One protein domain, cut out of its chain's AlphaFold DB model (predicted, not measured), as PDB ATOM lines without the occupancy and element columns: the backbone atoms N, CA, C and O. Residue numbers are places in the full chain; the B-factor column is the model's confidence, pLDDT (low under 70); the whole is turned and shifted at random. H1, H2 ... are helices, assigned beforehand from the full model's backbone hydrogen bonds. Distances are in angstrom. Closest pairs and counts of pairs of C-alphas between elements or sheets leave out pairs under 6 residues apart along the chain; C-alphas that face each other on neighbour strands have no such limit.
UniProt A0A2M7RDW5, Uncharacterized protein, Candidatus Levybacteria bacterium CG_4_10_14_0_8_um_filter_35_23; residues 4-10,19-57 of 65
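AT A GLANCE: This is residues 4 to 10 and 19 to 57 of the 65 residues of an uncharacterized protein of Candidatus Levybacteria bacterium CG_4_10_14_0_8_um_filter_35_23 (UniProt A0A2M7RDW5). A long helix, H3, runs most of the length of a slender rod, and two shorter helices, H1 and H2, lie one after the other along one side of it, with a gap between them where residues are cut out. H2 folds back on the first part of H3 as a helical hairpin, and H1 packs near the far end of H3. The printed part has 46 residues with three named helices, in the order H1, H2, H3 along the chain, and no named strand; its class is all helix. The whole is loose, with a radius of gyration of the C-alphas of 13.4 A, and the C-alphas span 41 by 13 by 11 A.

HOW THE PARTS SIT: The longest helix is H3, residues 32 to 57. H2, residues 19 to 28, touches it, with 17 pairs of C-alphas within 8 A. The closest C-alphas of the two are those of Ala 19 and Arg 42, 4.7 A apart. H2 and H3 run opposite ways at a shallow tilt of 16 degrees and form a helical hairpin. H3 touches H2 with residues 35 to 46 alone. H1, residues 5 to 10, touches H3 too, with 5 pairs of C-alphas within 8 A, and here H3 takes part with residues 52 to 56 alone. The closest C-alphas of H1 and H3 are those of Ile 8 and Leu 52, 6.6 A apart. H1 and H3 run opposite ways at a shallow tilt of 20 degrees. H1 and H2 are apart. In H1, H2 and H3, every O i to N i+4 pair is within hydrogen-bond range.

IN THESE COORDINATES: H3 has 26 residues and measures 36.9 A from C-alpha 32 at (346.158, 130.138, 246.451) to C-alpha 57 at (381.793, 139.234, 242.892). H2, 10 residues from Ala 19 to Lys 28, measures 14.6 A and begins with C-alpha 19 at (361.053, 139.483, 241.729). H1, 6 residues from Ile 5 to Asp 10, measures 8.8 A and begins with C-alpha 5 at (380.372, 143.147, 233.762).

THE WHOLE: The outline is a rod, and the two C-alphas farthest apart, those of Asn 4 and Gln 30, are 41.5 A from each other. The first and last printed C-alphas, those of Asn 4 and Lys 57, are 13.3 A apart. Residues 11 to 18 are not printed; C-alphas 10 and 19 are 14.4 A apart across this cut, which lies in the link from H1 to H2. The link from H2 to H3, three residues, is tight. The mean pLDDT of the printed part is 94.9, and no printed residue is under 70.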
ATOM      1  N   ASN A   4     380.883 141.087 229.427       83.00
ATOM      2  CA  ASN A   4     380.992 142.412 230.027       83.00
ATOM      3  C   ASN A   4     380.270 142.448 231.384       83.00
ATOM      4  O   ASN A   4     379.110 142.054 231.492       83.00
ATOM      5  N   ILE A   5     380.946 142.955 232.419       86.69
ATOM      6  CA  ILE A   5     380.372 143.147 233.762       86.69
ATOM      7  C   ILE A   5     379.117 144.035 233.743       86.69
ATOM      8  O   ILE A   5     378.211 143.843 234.559       86.69
ATOM      9  N   ILE A   6     379.041 144.978 232.799       86.94
ATOM     10  CA  ILE A   6     377.896 145.879 232.626       86.94
ATOM     11  C   ILE A   6     376.654 145.077 232.223       86.94
ATOM     12  O   ILE A   6     375.619 145.207 232.872       86.94
ATOM     13  N   ASP A   7     376.779 144.164 231.256       89.94
ATOM     14  CA  ASP A   7     375.662 143.328 230.795       89.94
ATOM     15  C   ASP A   7     375.107 142.461 231.938       89.94
ATOM     16  O   ASP A   7     373.897 142.300 232.097       89.94
ATOM     17  N   ILE A   8     375.987 141.931 232.796       90.25
ATOM     18  CA  ILE A   8     375.572 141.145 233.969       90.25
ATOM     19  C   ILE A   8     374.884 142.030 235.015       90.25
ATOM     20  O   ILE A   8     373.912 141.608 235.642       90.25
ATOM     21  N   SER A   9     375.352 143.265 235.194       90.88
ATOM     22  CA  SER A   9     374.742 144.230 236.117       90.88
ATOM     23  C   SER A   9     373.324 144.626 235.680       90.88
ATOM     24  O   SER A   9     372.423 144.757 236.517       90.88
ATOM     25  N   ASP A  10     373.087 144.729 234.372       94.56
ATOM     26  CA  ASP A  10     371.748 144.942 233.821       94.56
ATOM     27  C   ASP A  10     370.830 143.743 234.087       94.56
ATOM     28  O   ASP A  10     369.687 143.926 234.522       94.56
ATOM     29  N   ALA A  19     361.372 139.965 240.388       96.75
ATOM     30  CA  ALA A  19     361.053 139.483 241.729       96.75
ATOM     31  C   ALA A  19     360.045 140.403 242.438       96.75
ATOM     32  O   ALA A  19     359.022 139.922 242.928       96.75
ATOM     33  N   LYS A  20     360.272 141.724 242.397       97.31
ATOM     34  CA  LYS A  20     359.337 142.713 242.955       97.31
ATOM     35  C   LYS A  20     357.968 142.676 242.269       97.31
ATOM     36  O   LYS A  20     356.940 142.713 242.932       97.31
ATOM     37  N   LYS A  21     357.932 142.562 240.939       97.75
ATOM     38  CA  LYS A  21     356.669 142.475 240.191       97.75
ATOM     39  C   LYS A  21     355.872 141.222 240.559       97.75
ATOM     40  O   LYS A  21     354.653 141.292 240.676       97.75
ATOM     41  N   TYR A  22     356.535 140.079 240.743       97.75
ATOM     42  CA  TYR A  22     355.866 138.866 241.212       97.75
ATOM     43  C   TYR A  22     355.322 139.034 242.632       97.75
ATOM     44  O   TYR A  22     354.208 138.595 242.892       97.75
ATOM     45  N   GLU A  23     356.048 139.717 243.517       96.94
ATOM     46  CA  GLU A  23     355.579 140.052 244.867       96.94
ATOM     47  C   GLU A  23     354.294 140.894 244.843       96.94
ATOM     48  O   GLU A  23     353.293 140.493 245.434       96.94
ATOM     49  N   GLU A  24     354.255 141.959 244.039       97.69
ATOM     50  CA  GLU A  24     353.050 142.783 243.848       97.69
ATOM     51  C   GLU A  24     351.860 141.984 243.276       97.69
ATOM     52  O   GLU A  24     350.700 142.271 243.577       97.69
ATOM     53  N   LEU A  25     352.119 140.986 242.420       97.25
ATOM     54  CA  LEU A  25     351.078 140.104 241.879       97.25
ATOM     55  C   LEU A  25     350.580 139.094 242.922       97.25
ATOM     56  O   LEU A  25     349.388 138.793 242.938       97.25
ATOM     57  N   ILE A  26     351.456 138.596 243.802       97.19
ATOM     58  CA  ILE A  26     351.090 137.691 244.904       97.19
ATOM     59  C   ILE A  26     350.135 138.391 245.872       97.19
ATOM     60  O   ILE A  26     349.150 137.782 246.289       97.19
ATOM     61  N   GLU A  27     350.401 139.659 246.202       96.88
ATOM     62  CA  GLU A  27     349.550 140.461 247.092       96.88
ATOM     63  C   GLU A  27     348.146 140.695 246.516       96.88
ATOM     64  O   GLU A  27     347.170 140.764 247.260       96.88
ATOM     65  N   LYS A  28     348.033 140.791 245.185       96.62
ATOM     66  CA  LYS A  28     346.763 141.033 244.480       96.62
ATOM     67  C   LYS A  28     345.998 139.755 244.142       96.62
ATOM     68  O   LYS A  28     344.796 139.815 243.883       96.62
ATOM     69  N   ALA A  29     346.674 138.613 244.087       95.69
ATOM     70  CA  ALA A  29     346.050 137.342 243.758       95.69
ATOM     71  C   ALA A  29     345.113 136.882 244.887       95.69
ATOM     72  O   ALA A  29     345.410 137.040 246.069       95.69
ATOM     73  N   GLN A  30     343.983 136.275 244.527       93.69
ATOM     74  CA  GLN A  30     343.054 135.662 245.487       93.69
ATOM     75  C   GLN A  30     343.184 134.136 245.514       93.69
ATOM     76  O   GLN A  30     343.050 133.535 246.575       93.69
ATOM     77  N   ASP A  31     343.499 133.523 244.371       97.19
ATOM     78  CA  ASP A  31     343.674 132.078 244.248       97.19
ATOM     79  C   ASP A  31     345.019 131.607 244.831       97.19
ATOM     80  O   ASP A  31     346.091 132.083 244.443       97.19
ATOM     81  N   GLU A  32     344.969 130.653 245.763       95.19
ATOM     82  CA  GLU A  32     346.158 130.138 246.451       95.19
ATOM     83  C   GLU A  32     347.060 129.299 245.530       95.19
ATOM     84  O   GLU A  32     348.288 129.320 245.680       95.19
ATOM     85  N   GLY A  33     346.488 128.603 244.541       96.19
ATOM     86  CA  GLY A  33     347.253 127.851 243.542       96.19
ATOM     87  C   GLY A  33     348.098 128.779 242.667       96.19
ATOM     88  O   GLY A  33     349.302 128.574 242.498       96.19
ATOM     89  N   PHE A  34     347.491 129.861 242.192       95.75
ATOM     90  CA  PHE A  34     348.139 130.903 241.412       95.75
ATOM     91  C   PHE A  34     349.188 131.664 242.233       95.75
ATOM     92  O   PHE A  34     350.304 131.879 241.758       95.75
ATOM     93  N   LYS A  35     348.902 131.987 243.505       97.62
ATOM     94  CA  LYS A  35     349.911 132.554 244.422       97.62
ATOM     95  C   LYS A  35     351.127 131.654 244.561       97.62
ATOM     96  O   LYS A  35     352.247 132.159 244.605       97.62
ATOM     97  N   LYS A  36     350.934 130.334 244.650       97.69
ATOM     98  CA  LYS A  36     352.046 129.384 244.750       97.69
ATOM     99  C   LYS A  36     352.930 129.433 243.500       97.69
ATOM    100  O   LYS A  36     354.143 129.543 243.640       97.69
ATOM    101  N   GLN A  37     352.332 129.455 242.311       97.81
ATOM    102  CA  GLN A  37     353.073 129.597 241.050       97.81
ATOM    103  C   GLN A  37     353.844 130.925 240.979       97.81
ATOM    104  O   GLN A  37     355.013 130.953 240.597       97.81
ATOM    105  N   LEU A  38     353.231 132.036 241.402       97.94
ATOM    106  CA  LEU A  38     353.909 133.336 241.453       97.94
ATOM    107  C   LEU A  38     355.062 133.358 242.470       97.94
ATOM    108  O   LEU A  38     356.107 133.946 242.193       97.94
ATOM    109  N   LYS A  39     354.906 132.697 243.626       97.62
ATOM    110  CA  LYS A  39     355.984 132.528 244.615       97.62
ATOM    111  C   LYS A  39     357.153 131.734 244.033       97.62
ATOM    112  O   LYS A  39     358.295 132.146 244.207       97.62
ATOM    113  N   GLU A  40     356.878 130.662 243.293       98.06
ATOM    114  CA  GLU A  40     357.915 129.884 242.604       98.06
ATOM    115  C   GLU A  40     358.682 130.739 241.582       98.06
ATOM    116  O   GLU A  40     359.914 130.712 241.561       98.06
ATOM    117  N   LEU A  41     357.987 131.564 240.790       97.88
ATOM    118  CA  LEU A  41     358.624 132.498 239.854       97.88
ATOM    119  C   LEU A  41     359.483 133.547 240.571       97.88
ATOM    120  O   LEU A  41     360.631 133.771 240.181       97.88
ATOM    121  N   ARG A  42     358.966 134.147 241.651       97.81
ATOM    122  CA  ARG A  42     359.723 135.084 242.496       97.81
ATOM    123  C   ARG A  42     361.010 134.442 243.011       97.81
ATOM    124  O   ARG A  42     362.079 135.039 242.900       97.81
ATOM    125  N   ASP A  43     360.919 133.230 243.550       97.31
ATOM    126  CA  ASP A  43     362.065 132.515 244.117       97.31
ATOM    127  C   ASP A  43     363.115 132.178 243.058       97.31
ATOM    128  O   ASP A  43     364.316 132.259 243.328       97.31
ATOM    129  N   LEU A  44     362.688 131.844 241.837       97.81
ATOM    130  CA  LEU A  44     363.596 131.654 240.709       97.81
ATOM    131  C   LEU A  44     364.321 132.952 240.335       97.81
ATOM    132  O   LEU A  44     365.540 132.915 240.165       97.81
ATOM    133  N   SER A  45     363.626 134.091 240.265       97.25
ATOM    134  CA  SER A  45     364.271 135.387 240.009       97.25
ATOM    135  C   SER A  45     365.260 135.774 241.108       97.25
ATOM    136  O   SER A  45     366.375 136.196 240.809       97.25
ATOM    137  N   VAL A  46     364.928 135.542 242.382       96.31
ATOM    138  CA  VAL A  46     365.861 135.776 243.499       96.31
ATOM    139  C   VAL A  46     367.085 134.857 243.404       96.31
ATOM    140  O   VAL A  46     368.217 135.310 243.586       96.31
ATOM    141  N   LYS A  47     366.903 133.573 243.070       97.38
ATOM    142  CA  LYS A  47     368.024 132.642 242.852       97.38
ATOM    143  C   LYS A  47     368.932 133.107 241.716       97.38
ATOM    144  O   LYS A  47     370.151 133.104 241.886       97.38
ATOM    145  N   LYS A  48     368.360 133.532 240.586       96.62
ATOM    146  CA  LYS A  48     369.128 134.090 239.465       96.62
ATOM    147  C   LYS A  48     369.884 135.348 239.878       96.62
ATOM    148  O   LYS A  48     371.075 135.434 239.611       96.62
ATOM    149  N   LEU A  49     369.237 136.272 240.586       96.12
ATOM    150  CA  LEU A  49     369.870 137.488 241.101       96.12
ATOM    151  C   LEU A  49     371.078 137.165 241.988       96.12
ATOM    152  O   LEU A  49     372.142 137.763 241.819       96.12
ATOM    153  N   ASN A  50     370.949 136.188 242.887       95.44
ATOM    154  CA  ASN A  50     372.049 135.750 243.746       95.44
ATOM    155  C   ASN A  50     373.210 135.153 242.940       95.44
ATOM    156  O   ASN A  50     374.368 135.456 243.223       95.44
ATOM    157  N   LEU A  51     372.913 134.340 241.922       95.88
ATOM    158  CA  LEU A  51     373.933 133.776 241.033       95.88
ATOM    159  C   LEU A  51     374.636 134.861 240.212       95.88
ATOM    160  O   LEU A  51     375.860 134.875 240.162       95.88
ATOM    161  N   LEU A  52     373.891 135.798 239.628       94.06
ATOM    162  CA  LEU A  52     374.457 136.921 238.877       94.06
ATOM    163  C   LEU A  52     375.327 137.804 239.779       94.06
ATOM    164  O   LEU A  52     376.440 138.164 239.410       94.06
ATOM    165  N   THR A  53     374.872 138.081 241.004       92.62
ATOM    166  CA  THR A  53     375.655 138.822 242.002       92.62
ATOM    167  C   THR A  53     376.934 138.076 242.377       92.62
ATOM    168  O   THR A  53     377.985 138.693 242.528       92.62
ATOM    169  N   LYS A  54     376.872 136.745 242.507       93.19
ATOM    170  CA  LYS A  54     378.052 135.905 242.743       93.19
ATOM    171  C   LYS A  54     379.028 135.980 241.567       93.19
ATOM    172  O   LYS A  54     380.211 136.183 241.800       93.19
ATOM    173  N   ILE A  55     378.536 135.920 240.328       90.94
ATOM    174  CA  ILE A  55     379.356 136.085 239.117       90.94
ATOM    175  C   ILE A  55     380.037 137.459 239.103       90.94
ATOM    176  O   ILE A  55     381.226 137.542 238.831       90.94
ATOM    177  N   VAL A  56     379.330 138.538 239.454       88.81
ATOM    178  CA  VAL A  56     379.936 139.878 239.560       88.81
ATOM    179  C   VAL A  56     380.969 139.958 240.690       88.81
ATOM    180  O   VAL A  56     381.953 140.671 240.559       88.81
ATOM    181  N   LYS A  57     380.812 139.221 241.790       87.25
ATOM    182  CA  LYS A  57     381.793 139.234 242.892       87.25
ATOM    183  C   LYS A  57     383.031 138.381 242.625       87.25
ATOM    184  O   LYS A  57     384.125 138.778 243.003       87.25
TER     185      LYS A  57